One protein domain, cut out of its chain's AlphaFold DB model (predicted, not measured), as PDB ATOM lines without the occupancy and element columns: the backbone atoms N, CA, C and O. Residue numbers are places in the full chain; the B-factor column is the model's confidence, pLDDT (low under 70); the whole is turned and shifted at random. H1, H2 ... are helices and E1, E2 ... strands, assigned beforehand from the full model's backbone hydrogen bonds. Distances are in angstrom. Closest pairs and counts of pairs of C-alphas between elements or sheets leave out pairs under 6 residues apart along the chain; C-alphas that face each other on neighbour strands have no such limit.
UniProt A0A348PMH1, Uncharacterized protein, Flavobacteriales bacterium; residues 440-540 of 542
ATOM      1  N   PHE A 440      25.225  22.041  42.757       61.09
ATOM      2  CA  PHE A 440      25.977  22.444  41.577       61.09
ATOM      3  C   PHE A 440      27.433  22.642  41.979       61.09
ATOM      4  O   PHE A 440      27.736  23.383  42.913       61.09
ATOM      5  N   LYS A 441      28.339  21.965  41.277       67.19
ATOM      6  CA  LYS A 441      29.775  22.066  41.500       67.19
ATOM      7  C   LYS A 441      30.466  22.338  40.176       67.19
ATOM      8  O   LYS A 441      30.328  21.563  39.239       67.19
ATOM      9  N   GLN A 442      31.250  23.402  40.112       65.69
ATOM     10  CA  GLN A 442      32.223  23.583  39.042       65.69
ATOM     11  C   GLN A 442      33.565  23.031  39.527       65.69
ATOM     12  O   GLN A 442      33.990  23.291  40.652       65.69
ATOM     13  N   THR A 443      34.209  22.208  38.707       74.25
ATOM     14  CA  THR A 443      35.533  21.644  38.986       74.25
ATOM     15  C   THR A 443      36.441  21.870  37.797       74.25
ATOM     16  O   THR A 443      36.032  21.621  36.669       74.25
ATOM     17  N   LEU A 444      37.676  22.301  38.027       73.50
ATOM     18  CA  LEU A 444      38.688  22.332  36.979       73.50
ATOM     19  C   LEU A 444      39.244  20.909  36.799       73.50
ATOM     20  O   LEU A 444      39.842  20.354  37.718       73.50
ATOM     21  N   LYS A 445      39.029  20.288  35.634       74.81
ATOM     22  CA  LYS A 445      39.595  18.975  35.282       74.81
ATOM     23  C   LYS A 445      40.355  19.088  33.970       74.81
ATOM     24  O   LYS A 445      39.766  19.458  32.962       74.81
ATOM     25  N   ALA A 446      41.644  18.745  33.985       80.06
ATOM     26  CA  ALA A 446      42.516  18.819  32.808       80.06
ATOM     27  C   ALA A 446      42.415  20.178  32.081       80.06
ATOM     28  O   ALA A 446      42.178  20.225  30.876       80.06
ATOM     29  N   ASN A 447      42.549  21.275  32.838       77.12
ATOM     30  CA  ASN A 447      42.481  22.653  32.335       77.12
ATOM     31  C   ASN A 447      41.144  23.046  31.688       77.12
ATOM     32  O   ASN A 447      41.082  24.005  30.930       77.12
ATOM     33  N   LYS A 448      40.058  22.331  31.997       72.50
ATOM     34  CA  LYS A 448      38.705  22.686  31.567       72.50
ATOM     35  C   LYS A 448      37.780  22.803  32.763       72.50
ATOM     36  O   LYS A 448      37.788  21.935  33.640       72.50
ATOM     37  N   ILE A 449      36.973  23.858  32.795       68.19
ATOM     38  CA  ILE A 449      35.880  23.964  33.761       68.19
ATOM     39  C   ILE A 449      34.838  22.904  33.407       68.19
ATOM     40  O   ILE A 449      34.272  22.889  32.318       68.19
ATOM     41  N   VAL A 450      34.598  21.997  34.345       67.19
ATOM     42  CA  VAL A 450      33.567  20.969  34.270       67.19
ATOM     43  C   VAL A 450      32.519  21.280  35.322       67.19
ATOM     44  O   VAL A 450      32.773  21.160  36.523       67.19
ATOM     45  N   THR A 451      31.328  21.642  34.865       61.53
ATOM     46  CA  THR A 451      30.149  21.773  35.718       61.53
ATOM     47  C   THR A 451      29.529  20.395  35.924       61.53
ATOM     48  O   THR A 451      29.184  19.710  34.964       61.53
ATOM     49  N   SER A 452      29.375  19.979  37.175       63.59
ATOM     50  CA  SER A 452      28.664  18.764  37.560       63.59
ATOM     51  C   SER A 452      27.540  19.085  38.533       63.59
ATOM     52  O   SER A 452      27.672  19.960  39.388       63.59
ATOM     53  N   VAL A 453      26.459  18.320  38.450       65.25
ATOM     54  CA  VAL A 453      25.382  18.327  39.440       65.25
ATOM     55  C   VAL A 453      25.499  17.044  40.243       65.25
ATOM     56  O   VAL A 453      25.608  15.966  39.662       65.25
ATOM     57  N   VAL A 454      25.520  17.153  41.568       70.38
ATOM     58  CA  VAL A 454      25.587  16.001  42.469       70.38
ATOM     59  C   VAL A 454      24.285  15.913  43.254       70.38
ATOM     60  O   VAL A 454      23.907  16.864  43.941       70.38
ATOM     61  N   GLY A 455      23.628  14.761  43.137       75.94
ATOM     62  CA  GLY A 455      22.399  14.387  43.831       75.94
ATOM     63  C   GLY A 455      21.944  12.990  43.406       75.94
ATOM     64  O   GLY A 455      22.500  12.402  42.474       75.94
ATOM     65  N   SER A 456      20.956  12.440  44.104       80.56
ATOM     66  CA  SER A 456      20.327  11.166  43.744       80.56
ATOM     67  C   SER A 456      19.355  11.324  42.567       80.56
ATOM     68  O   SER A 456      18.833  12.409  42.299       80.56
ATOM     69  N   LYS A 457      19.080  10.215  41.868       77.00
ATOM     70  CA  LYS A 457      18.056  10.156  40.811       77.00
ATOM     71  C   LYS A 457      16.691  10.581  41.364       77.00
ATOM     72  O   LYS A 457      15.965  11.321  40.710       77.00
ATOM     73  N   GLU A 458      16.388  10.179  42.594       80.19
ATOM     74  CA  GLU A 458      15.155  10.496  43.307       80.19
ATOM     75  C   GLU A 458      15.047  11.991  43.634       80.19
ATOM     76  O   GLU A 458      13.969  12.568  43.520       80.19
ATOM     77  N   GLU A 459      16.143  12.639  44.030       78.38
ATOM     78  CA  GLU A 459      16.188  14.089  44.269       78.38
ATOM     79  C   GLU A 459      16.029  14.888  42.976       78.38
ATOM     80  O   GLU A 459      15.310  15.889  42.956       78.38
ATOM     81  N   TYR A 460      16.650  14.425  41.888       78.44
ATOM     82  CA  TYR A 460      16.497  15.038  40.573       78.44
ATOM     83  C   TYR A 460      15.050  14.936  40.074       78.44
ATOM     84  O   TYR A 460      14.448  15.947  39.712       78.44
ATOM     85  N   ALA A 461      14.462  13.740  40.159       78.88
ATOM     86  CA  ALA A 461      13.066  13.509  39.816       78.88
ATOM     87  C   ALA A 461      12.125  14.363  40.677       78.88
ATOM     88  O   ALA A 461      11.282  15.073  40.139       78.88
ATOM     89  N   LYS A 462      12.312  14.395  42.006       81.44
ATOM     90  CA  LYS A 462      11.538  15.267  42.911       81.44
ATOM     91  C   LYS A 462      11.653  16.745  42.549       81.44
ATOM     92  O   LYS A 462      10.674  17.475  42.693       81.44
ATOM     93  N   CYS A 463      12.818  17.201  42.093       80.00
ATOM     94  CA  CYS A 463      12.960  18.586  41.670       80.00
ATOM     95  C   CYS A 463      12.163  18.882  40.395       80.00
ATOM     96  O   CYS A 463      11.415  19.858  40.368       80.00
ATOM     97  N   LEU A 464      12.277  18.029  39.373       79.62
ATOM     98  CA  LEU A 464      11.497  18.151  38.138       79.62
ATOM     99  C   LEU A 464       9.991  18.092  38.420       79.62
ATOM    100  O   LEU A 464       9.240  18.905  37.898       79.62
ATOM    101  N   MET A 465       9.563  17.215  39.329       80.12
ATOM    102  CA  MET A 465       8.184  17.140  39.818       80.12
ATOM    103  C   MET A 465       7.699  18.447  40.439       80.12
ATOM    104  O   MET A 465       6.642  18.960  40.089       80.12
ATOM    105  N   ASN A 466       8.477  18.998  41.369       80.56
ATOM    106  CA  ASN A 466       8.159  20.262  42.026       80.56
ATOM    107  C   ASN A 466       8.189  21.444  41.043       80.56
ATOM    108  O   ASN A 466       7.464  22.415  41.231       80.56
ATOM    109  N   TYR A 467       9.022  21.373  40.006       79.25
ATOM    110  CA  TYR A 467       9.010  22.339  38.918       79.25
ATOM    111  C   TYR A 467       7.710  22.231  38.111       79.25
ATOM    112  O   TYR A 467       7.018  23.233  37.962       79.25
ATOM    113  N   LEU A 468       7.339  21.033  37.654       79.44
ATOM    114  CA  LEU A 468       6.111  20.807  36.886       79.44
ATOM    115  C   LEU A 468       4.856  21.230  37.664       79.44
ATOM    116  O   LEU A 468       3.974  21.849  37.088       79.44
ATOM    117  N   SER A 469       4.798  20.988  38.977       79.12
ATOM    118  CA  SER A 469       3.632  21.351  39.798       79.12
ATOM    119  C   SER A 469       3.522  22.842  40.145       79.12
ATOM    120  O   SER A 469       2.450  23.310  40.521       79.12
ATOM    121  N   LYS A 470       4.620  23.604  40.056       76.69
ATOM    122  CA  LYS A 470       4.658  25.047  40.376       76.69
ATOM    123  C   LYS A 470       4.613  25.949  39.149       76.69
ATOM    124  O   LYS A 470       4.510  27.172  39.294       76.69
ATOM    125  N   ASN A 471       4.759  25.385  37.958       72.62
ATOM    126  CA  ASN A 471       4.747  26.143  36.721       72.62
ATOM    127  C   ASN A 471       3.399  26.006  36.037       72.62
ATOM    128  O   ASN A 471       2.903  24.909  35.812       72.62
ATOM    129  N   TYR A 472       2.805  27.157  35.742       71.94
ATOM    130  CA  TYR A 472       1.602  27.225  34.938       71.94
ATOM    131  C   TYR A 472       1.946  26.809  33.509       71.94
ATOM    132  O   TYR A 472       2.896  27.337  32.932       71.94
ATOM    133  N   ILE A 473       1.177  25.865  32.978       68.88
ATOM    134  CA  ILE A 473       1.213  25.470  31.574       68.88
ATOM    135  C   ILE A 473       0.133  26.311  30.891       68.88
ATOM    136  O   ILE A 473      -1.038  26.126  31.234       68.88
ATOM    137  N   PRO A 474       0.484  27.285  30.034       65.19
ATOM    138  CA  PRO A 474      -0.527  28.060  29.338       65.19
ATOM    139  C   PRO A 474      -1.256  27.188  28.320       65.19
ATOM    140  O   PRO A 474      -0.643  26.367  27.640       65.19
ATOM    141  N   GLU A 475      -2.567  27.399  28.222       72.88
ATOM    142  CA  GLU A 475      -3.337  26.974  27.056       72.88
ATOM    143  C   GLU A 475      -2.756  27.622  25.805       72.88
ATOM    144  O   GLU A 475      -2.346  28.790  25.834       72.88
ATOM    145  N   LEU A 476      -2.749  26.870  24.706       71.62
ATOM    146  CA  LEU A 476      -2.496  27.468  23.406       71.62
ATOM    147  C   LEU A 476      -3.551  28.548  23.139       71.62
ATOM    148  O   LEU A 476      -4.728  28.384  23.460       71.62
ATOM    149  N   ASN A 477      -3.133  29.656  22.533       72.62
ATOM    150  CA  ASN A 477      -4.078  30.665  22.066       72.62
ATOM    151  C   ASN A 477      -4.952  30.115  20.914       72.62
ATOM    152  O   ASN A 477      -4.729  29.012  20.407       72.62
ATOM    153  N   ASP A 478      -5.923  30.907  20.448       77.12
ATOM    154  CA  ASP A 478      -6.820  30.528  19.340       77.12
ATOM    155  C   ASP A 478      -6.071  30.161  18.035       77.12
ATOM    156  O   ASP A 478      -6.618  29.487  17.160       77.12
ATOM    157  N   GLU A 479      -4.802  30.562  17.914       70.25
ATOM    158  CA  GLU A 479      -3.911  30.281  16.783       70.25
ATOM    159  C   GLU A 479      -3.010  29.053  17.000       70.25
ATOM    160  O   GLU A 479      -2.149  28.765  16.167       70.25
ATOM    161  N   LYS A 480      -3.220  28.295  18.084       71.75
ATOM    162  CA  LYS A 480      -2.397  27.146  18.496       71.75
ATOM    163  C   LYS A 480      -0.942  27.504  18.830       71.75
ATOM    164  O   LYS A 480      -0.039  26.714  18.561       71.75
ATOM    165  N   GLN A 481      -0.706  28.681  19.401       61.88
ATOM    166  CA  GLN A 481       0.626  29.163  19.773       61.88
ATOM    167  C   GLN A 481       0.744  29.420  21.278       61.88
ATOM    168  O   GLN A 481      -0.236  29.737  21.954       61.88
ATOM    169  N   ASP A 482       1.977  29.347  21.771       66.25
ATOM    170  CA  ASP A 482       2.399  29.831  23.083       66.25
ATOM    171  C   ASP A 482       3.676  30.690  22.950       66.25
ATOM    172  O   ASP A 482       4.148  30.954  21.843       66.25
ATOM    173  N   ASN A 483       4.244  31.163  24.062       54.41
ATOM    174  CA  ASN A 483       5.521  31.885  24.072       54.41
ATOM    175  C   ASN A 483       6.705  30.953  24.418       54.41
ATOM    176  O   ASN A 483       7.705  31.410  24.981       54.41
ATOM    177  N   GLY A 484       6.600  29.656  24.107       57.94
ATOM    178  CA  GLY A 484       7.605  28.635  24.410       57.94
ATOM    179  C   GLY A 484       7.460  27.959  25.779       57.94
ATOM    180  O   GLY A 484       8.319  27.163  26.162       57.94
ATOM    181  N   GLU A 485       6.404  28.236  26.545       68.25
ATOM    182  CA  GLU A 485       6.172  27.597  27.845       68.25
ATOM    183  C   GLU A 485       5.911  26.078  27.737       68.25
ATOM    184  O   GLU A 485       6.310  25.313  28.616       68.25
ATOM    185  N   ARG A 486       5.290  25.614  26.651       72.94
ATOM    186  CA  ARG A 486       5.033  24.204  26.325       72.94
ATOM    187  C   ARG A 486       6.330  23.448  26.092       72.94
ATOM    188  O   ARG A 486       6.508  22.372  26.657       72.94
ATOM    189  N   GLU A 487       7.273  24.047  25.370       65.50
ATOM    190  CA  GLU A 487       8.606  23.478  25.138       65.50
ATOM    191  C   GLU A 487       9.366  23.269  26.460       65.50
ATOM    192  O   GLU A 487      10.089  22.290  26.654       65.50
ATOM    193  N   VAL A 488       9.161  24.153  27.437       66.62
ATOM    194  CA  VAL A 488       9.745  24.012  28.775       66.62
ATOM    195  C   VAL A 488       9.171  22.798  29.520       66.62
ATOM    196  O   VAL A 488       9.922  22.062  30.171       66.62
ATOM    197  N   ILE A 489       7.863  22.550  29.402       75.25
ATOM    198  CA  ILE A 489       7.203  21.371  29.982       75.25
ATOM    199  C   ILE A 489       7.653  20.094  29.283       75.25
ATOM    200  O   ILE A 489       8.054  19.149  29.963       75.25
ATOM    201  N   LEU A 490       7.642  20.090  27.954       75.12
ATOM    202  CA  LEU A 490       8.131  19.012  27.101       75.12
ATOM    203  C   LEU A 490       9.532  18.551  27.531       75.12
ATOM    204  O   LEU A 490       9.734  17.396  27.913       75.12
ATOM    205  N   ASN A 491      10.468  19.494  27.643       70.25
ATOM    206  CA  ASN A 491      11.829  19.225  28.102       70.25
ATOM    207  C   ASN A 491      11.907  18.723  29.554       70.25
ATOM    208  O   ASN A 491      12.742  17.873  29.881       70.25
ATOM    209  N   ALA A 492      11.091  19.264  30.466       78.19
ATOM    210  CA  ALA A 492      11.076  18.830  31.862       78.19
ATOM    211  C   ALA A 492      10.547  17.393  32.006       78.19
ATOM    212  O   ALA A 492      11.118  16.602  32.763       78.19
ATOM    213  N   VAL A 493       9.504  17.041  31.252       81.44
ATOM    214  CA  VAL A 493       8.928  15.695  31.229       81.44
ATOM    215  C   VAL A 493       9.876  14.700  30.560       81.44
ATOM    216  O   VAL A 493      10.081  13.615  31.104       81.44
ATOM    217  N   GLU A 494      10.530  15.071  29.456       79.94
ATOM    218  CA  GLU A 494      11.541  14.232  28.801       79.94
ATOM    219  C   GLU A 494      12.677  13.875  29.775       79.94
ATOM    220  O   GLU A 494      13.043  12.710  29.949       79.94
ATOM    221  N   LYS A 495      13.206  14.874  30.490       76.50
ATOM    222  CA  LYS A 495      14.257  14.674  31.500       76.50
ATOM    223  C   LYS A 495      13.785  13.793  32.651       76.50
ATOM    224  O   LYS A 495      14.556  12.971  33.145       76.50
ATOM    225  N   LEU A 496      12.533  13.946  33.075       81.50
ATOM    226  CA  LEU A 496      11.952  13.121  34.125       81.50
ATOM    227  C   LEU A 496      11.777  11.674  33.658       81.50
ATOM    228  O   LEU A 496      12.056  10.757  34.428       81.50
ATOM    229  N   TYR A 497      11.398  11.459  32.397       84.31
ATOM    230  CA  TYR A 497      11.357  10.136  31.785       84.31
ATOM    231  C   TYR A 497      12.741   9.490  31.767       84.31
ATOM    232  O   TYR A 497      12.881   8.369  32.244       84.31
ATOM    233  N   TRP A 498      13.785  10.190  31.321       77.38
ATOM    234  CA  TRP A 498      15.150   9.647  31.355       77.38
ATOM    235  C   TRP A 498      15.666   9.411  32.774       77.38
ATOM    236  O   TRP A 498      16.469   8.502  32.999       77.38
ATOM    237  N   ALA A 499      15.209  10.213  33.738       75.69
ATOM    238  CA  ALA A 499      15.501   9.982  35.137       75.69
ATOM    239  C   ALA A 499      14.820   8.698  35.608       75.69
ATOM    240  O   ALA A 499      15.520   7.815  36.073       75.69
ATOM    241  N   GLU A 500      13.503   8.555  35.471       84.31
ATOM    242  CA  GLU A 500      12.699   7.476  36.064       84.31
ATOM    243  C   GLU A 500      12.718   6.168  35.258       84.31
ATOM    244  O   GLU A 500      12.881   5.102  35.855       84.31
ATOM    245  N   MET A 501      12.673   6.259  33.926       82.88
ATOM    246  CA  MET A 501      12.507   5.179  32.939       82.88
ATOM    247  C   MET A 501      11.176   4.412  33.076       82.88
ATOM    248  O   MET A 501      11.112   3.216  32.796       82.88
ATOM    249  N   ASP A 502      10.108   5.091  33.510       87.12
ATOM    250  CA  ASP A 502       8.771   4.511  33.720       87.12
ATOM    251  C   ASP A 502       7.675   5.439  33.178       87.12
ATOM    252  O   ASP A 502       7.256   6.389  33.841       87.12
ATOM    253  N   ILE A 503       7.184   5.153  31.970       86.88
ATOM    254  CA  ILE A 503       6.194   5.997  31.287       86.88
ATOM    255  C   ILE A 503       4.852   6.089  32.025       86.88
ATOM    256  O   ILE A 503       4.201   7.129  31.968       86.88
ATOM    257  N   ALA A 504       4.442   5.044  32.755       88.88
ATOM    258  CA  ALA A 504       3.186   5.060  33.505       88.88
ATOM    259  C   ALA A 504       3.287   6.024  34.690       88.88
ATOM    260  O   ALA A 504       2.370   6.799  34.962       88.88
ATOM    261  N   LYS A 505       4.447   6.029  35.355       85.69
ATOM    262  CA  LYS A 505       4.756   7.001  36.402       85.69
ATOM    263  C   LYS A 505       4.785   8.426  35.844       85.69
ATOM    264  O   LYS A 505       4.172   9.302  36.445       85.69
ATOM    265  N   ILE A 506       5.415   8.649  34.686       86.19
ATOM    266  CA  ILE A 506       5.427   9.962  34.015       86.19
ATOM    267  C   ILE A 506       4.019  10.429  33.637       86.19
ATOM    268  O   ILE A 506       3.690  11.591  33.852       86.19
ATOM    269  N   PHE A 507       3.170   9.535  33.131       89.62
ATOM    270  CA  PHE A 507       1.791   9.867  32.788       89.62
ATOM    271  C   PHE A 507       0.971  10.289  34.009       89.62
ATOM    272  O   PHE A 507       0.257  11.287  33.950       89.62
ATOM    273  N   ASN A 508       1.091   9.566  35.127       87.44
ATOM    274  CA  ASN A 508       0.402   9.926  36.370       87.44
ATOM    275  C   ASN A 508       0.865  11.297  36.871       87.44
ATOM    276  O   ASN A 508       0.050  12.152  37.193       87.44
ATOM    277  N   ILE A 509       2.176  11.528  36.846       81.75
ATOM    278  CA  ILE A 509       2.805  12.801  37.193       81.75
ATOM    279  C   ILE A 509       2.272  13.943  36.327       81.75
ATOM    280  O   ILE A 509       1.880  14.982  36.851       81.75
ATOM    281  N   TYR A 510       2.265  13.749  35.009       85.25
ATOM    282  CA  TYR A 510       1.758  14.720  34.052       85.25
ATOM    283  C   TYR A 510       0.274  14.993  34.310       85.25
ATOM    284  O   TYR A 510      -0.134  16.143  34.411       85.25
ATOM    285  N   SER A 511      -0.518  13.942  34.519       85.62
ATOM    286  CA  SER A 511      -1.951  14.039  34.794       85.62
ATOM    287  C   SER A 511      -2.252  14.810  36.080       85.62
ATOM    288  O   SER A 511      -3.198  15.597  36.085       85.62
ATOM    289  N   GLU A 512      -1.451  14.608  37.130       83.69
ATOM    290  CA  GLU A 512      -1.590  15.256  38.439       83.69
ATOM    291  C   GLU A 512      -1.050  16.696  38.472       83.69
ATOM    292  O   GLU A 512      -1.626  17.542  39.152       83.69
ATOM    293  N   CYS A 513       0.061  16.979  37.780       77.75
ATOM    294  CA  CYS A 513       0.753  18.273  37.854       77.75
ATOM    295  C   CYS A 513       0.312  19.265  36.775       77.75
ATOM    296  O   CYS A 513       0.351  20.470  37.011       77.75
ATOM    297  N   ALA A 514      -0.080  18.786  35.593       74.06
ATOM    298  CA  ALA A 514      -0.631  19.645  34.560       74.06
ATOM    299  C   ALA A 514      -2.057  20.035  34.959       74.06
ATOM    300  O   ALA A 514      -2.922  19.161  35.086       74.06
ATOM    301  N   ASN A 515      -2.304  21.334  35.147       72.06
ATOM    302  CA  ASN A 515      -3.656  21.862  35.345       72.06
ATOM    303  C   ASN A 515      -4.599  21.371  34.230       72.06
ATOM    304  O   ASN A 515      -4.148  20.959  33.162       72.06
ATOM    305  N   ASP A 516      -5.904  21.373  34.486       73.31
ATOM    306  CA  ASP A 516      -6.879  20.985  33.467       73.31
ATOM    307  C   ASP A 516      -6.936  22.084  32.400       73.31
ATOM    308  O   ASP A 516      -7.380  23.197  32.681       73.31
ATOM    309  N   PHE A 517      -6.414  21.782  31.215       81.75
ATOM    310  CA  PHE A 517      -6.415  22.665  30.058       81.75
ATOM    311  C   PHE A 517      -6.863  21.899  28.816       81.75
ATOM    312  O   PHE A 517      -6.705  20.676  28.731       81.75
ATOM    313  N   SER A 518      -7.483  22.617  27.883       81.44
ATOM    314  CA  SER A 518      -8.264  22.004  26.801       81.44
ATOM    315  C   SER A 518      -7.463  21.090  25.863       81.44
ATOM    316  O   SER A 518      -8.022  20.110  25.374       81.44
ATOM    317  N   ASP A 519      -6.169  21.347  25.672       83.38
ATOM    318  CA  ASP A 519      -5.274  20.616  24.767       83.38
ATOM    319  C   ASP A 519      -4.236  19.721  25.488       83.38
ATOM    320  O   ASP A 519      -3.150  19.410  24.984       83.38
ATOM    321  N   LYS A 520      -4.565  19.290  26.712       85.19
ATOM    322  CA  LYS A 520      -3.759  18.363  27.528       85.19
ATOM    323  C   LYS A 520      -3.493  17.010  26.839       85.19
ATOM    324  O   LYS A 520      -2.366  16.519  26.918       85.19
ATOM    325  N   PRO A 521      -4.455  16.378  26.137       88.62
ATOM    326  CA  PRO A 521      -4.177  15.157  25.377       88.62
ATOM    327  C   PRO A 521      -3.135  15.352  24.264       88.62
ATOM    328  O   PRO A 521      -2.288  14.484  24.061       88.62
ATOM    329  N   GLU A 522      -3.170  16.487  23.569       86.50
ATOM    330  CA  GLU A 522      -2.262  16.830  22.474       86.50
ATOM    331  C   GLU A 522      -0.831  17.022  22.982       86.50
ATOM    332  O   GLU A 522       0.101  16.455  22.412       86.50
ATOM    333  N   LEU A 523      -0.652  17.726  24.105       84.25
ATOM    334  CA  LEU A 523       0.669  17.869  24.723       84.25
ATOM    335  C   LEU A 523       1.227  16.511  25.176       84.25
ATOM    336  O   LEU A 523       2.424  16.256  25.051       84.25
ATOM    337  N   TRP A 524       0.382  15.601  25.667       89.94
ATOM    338  CA  TRP A 524       0.834  14.251  26.001       89.94
ATOM    339  C   TRP A 524       1.349  13.475  24.780       89.94
ATOM    340  O   TRP A 524       2.347  12.760  24.884       89.94
ATOM    341  N   ILE A 525       0.718  13.630  23.615       87.56
ATOM    342  CA  ILE A 525       1.192  13.016  22.365       87.56
ATOM    343  C   ILE A 525       2.557  13.595  21.970       87.56
ATOM    344  O   ILE A 525       3.470  12.838  21.647       87.56
ATOM    345  N   GLU A 526       2.741  14.910  22.073       85.12
ATOM    346  CA  GLU A 526       4.038  15.548  21.805       85.12
ATOM    347  C   GLU A 526       5.146  15.039  22.737       85.12
ATOM    348  O   GLU A 526       6.243  14.727  22.271       85.12
ATOM    349  N   ILE A 527       4.841  14.855  24.029       85.44
ATOM    350  CA  ILE A 527       5.761  14.239  24.999       85.44
ATOM    351  C   ILE A 527       6.188  12.850  24.522       85.44
ATOM    352  O   ILE A 527       7.381  12.545  24.508       85.44
ATOM    353  N   LEU A 528       5.225  12.002  24.139       87.75
ATOM    354  CA  LEU A 528       5.482  10.637  23.668       87.75
ATOM    355  C   LEU A 528       6.356  10.614  22.407       87.75
ATOM    356  O   LEU A 528       7.229   9.748  22.278       87.75
ATOM    357  N   ASN A 529       6.150  11.579  21.515       84.19
ATOM    358  CA  ASN A 529       6.921  11.727  20.287       84.19
ATOM    359  C   ASN A 529       8.360  12.147  20.590       84.19
ATOM    360  O   ASN A 529       9.301  11.549  20.068       84.19
ATOM    361  N   GLN A 530       8.551  13.096  21.508       81.06
ATOM    362  CA  GLN A 530       9.876  13.563  21.910       81.06
ATOM    363  C   GLN A 530      10.718  12.473  22.585       81.06
ATOM    364  O   GLN A 530      11.916  12.362  22.319       81.06
ATOM    365  N   ILE A 531      10.108  11.616  23.411       84.00
ATOM    366  CA  ILE A 531      10.815  10.476  24.027       84.00
ATOM    367  C   ILE A 531      10.968   9.269  23.083       84.00
ATOM    368  O   ILE A 531      11.556   8.259  23.476       84.00
ATOM    369  N   GLY A 532      10.460   9.356  21.846       84.69
ATOM    370  CA  GLY A 532      10.593   8.324  20.816       84.69
ATOM    371  C   GLY A 532       9.758   7.064  21.068       84.69
ATOM    372  O   GLY A 532      10.217   5.962  20.770       84.69
ATOM    373  N   MET A 533       8.560   7.193  21.651       78.88
ATOM    374  CA  MET A 533       7.689   6.056  22.004       78.88
ATOM    375  C   MET A 533       6.483   5.846  21.071       78.88
ATOM    376  O   MET A 533       5.693   4.929  21.320       78.88
ATOM    377  N   GLU A 534       6.368   6.625  19.993       67.31
ATOM    378  CA  GLU A 534       5.228   6.642  19.055       67.31
ATOM    379  C   GLU A 534       4.890   5.235  18.499       67.31
ATOM    380  O   GLU A 534       3.736   4.801  18.538       67.31
ATOM    381  N   ASP A 535       5.905   4.435  18.150       59.41
ATOM    382  CA  ASP A 535       5.726   3.079  17.595       59.41
ATOM    383  C   ASP A 535       5.256   2.027  18.621       59.41
ATOM    384  O   ASP A 535       4.684   0.995  18.262       59.41
ATOM    385  N   SER A 536       5.485   2.260  19.917       57.16
ATOM    386  CA  SER A 536       5.253   1.254  20.970       57.16
ATOM    387  C   SER A 536       3.804   1.182  21.468       57.16
ATOM    388  O   SER A 536       3.412   0.203  22.116       57.16
ATOM    389  N   ILE A 537       3.009   2.217  21.178       55.66
ATOM    390  CA  ILE A 537       1.616   2.354  21.625       55.66
ATOM    391  C   ILE A 537       0.656   1.908  20.519       55.66
ATOM    392  O   ILE A 537      -0.281   1.154  20.793       55.66
ATOM    393  N   VAL A 538       0.940   2.268  19.263       49.91
ATOM    394  CA  VAL A 538       0.147   1.846  18.094       49.91
ATOM    395  C   VAL A 538       0.191   0.322  17.912       49.91
ATOM    396  O   VAL A 538      -0.808  -0.288  17.539       49.91
ATOM    397  N   SER A 539       1.298  -0.334  18.278       46.47
ATOM    398  CA  SER A 539       1.436  -1.792  18.160       46.47
ATOM    399  C   SER A 539       0.712  -2.608  19.244       46.47
ATOM    400  O   SER A 539       0.775  -3.833  19.198       46.47
ATOM    401  N   LYS A 540       0.117  -1.973  20.266       47.72
ATOM    402  CA  LYS A 540      -0.606  -2.659  21.361       47.72
ATOM    403  C   LYS A 540      -2.127  -2.493  21.290       47.72
ATOM    404  O   LYS A 540      -2.834  -3.079  22.108       47.72
TER     405      LYS A 540
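What this domain is: This is residues 440 to 540 of the 542 residues of an uncharacterized protein of Flavobacteriales bacterium (UniProt A0A348PMH1). A loose body of helices, with H1, H2 and H3 as a small up-and-down bundle and H4 crossing H2 steeply, has a two-stranded hairpin, E1 and E2, reaching away from it; the tip of the hairpin, residues 444 to 449, sticks out. H2 is in the middle of the body, a long loop of residues 471 to 484 joins H1 to H2 at the end of the body away from the hairpin, and short H5 follows H4 near the last printed residue. The printed part has 101 residues, with two named strands followed by five named helices; the sheet, E1 - E2, is antiparallel and the class is mostly helix. The whole is loose, with a radius of gyration of the C-alphas of 16.2 A and spans of 50 by 34 by 22 A.

How they stand to each other: E1, residues 440 to 445, and E2, residues 448 to 454, form an antiparallel hairpin at 146 degrees, with N 443 and O 450 at 2.8 A and N 445 and O 448 at 2.9 A, within hydrogen-bond range. H1, residues 457 to 470, touches H2, residues 485 to 500, in a helical hairpin, opposite ways at a shallow tilt of 24 degrees; the closest C-alphas, of Ala 461 and Leu 496, are 5.8 A apart. H2, the hub, touches three helices. With residues 493 to 500 alone it touches H3, residues 503 to 513, in a second helical hairpin at a steep tilt of 42 degrees, closest at C-alphas of Tyr 497 and Ile 506, 6.3 A. H1 touches H3 with residues 465 to 469 alone, the same way at a shallow tilt of 34.6 degrees, only just short of steep; the closest C-alphas, of Ser 469 and Cys 513, are 4.6 A apart. H2 also touches H4, residues 520 to 530, the same way at a steep tilt of 58 degrees, closest at C-alphas of Leu 490 and Ile 527, 5.7 A. H5, residues 534 to 538, is close to H4 but not clearly touching, with C-alphas of Leu 528 and Glu 534 6.1 A apart. Each O i to N i+4 pair is within hydrogen-bond range in H1, H2, H3 and H4; H5 has 0 of 1, and 0 of 2 O i to N i+3 pairs.

Where its parts are: E1 begins at C-alpha 440, (25.977, 22.444, 41.577), and E2 is 18.3 A long. H1 measures 20.0 A and H2 22.7 A, from C-alpha 485 at (6.172, 27.597, 27.845). H3 and H4 measure 14.9 A and 15.5 A, and H5 ends at C-alpha 538, (0.147, 1.846, 18.094).

The domain as a whole: The C-alphas farthest apart, of Ala 446 and Asp 478, are 52.5 A apart. The printed part has no cut, and the link from H1 to H2 is long. Mean pLDDT of the printed part is 75.5; 24 residues are under 70, among them 449 to 453 and 534 to 540.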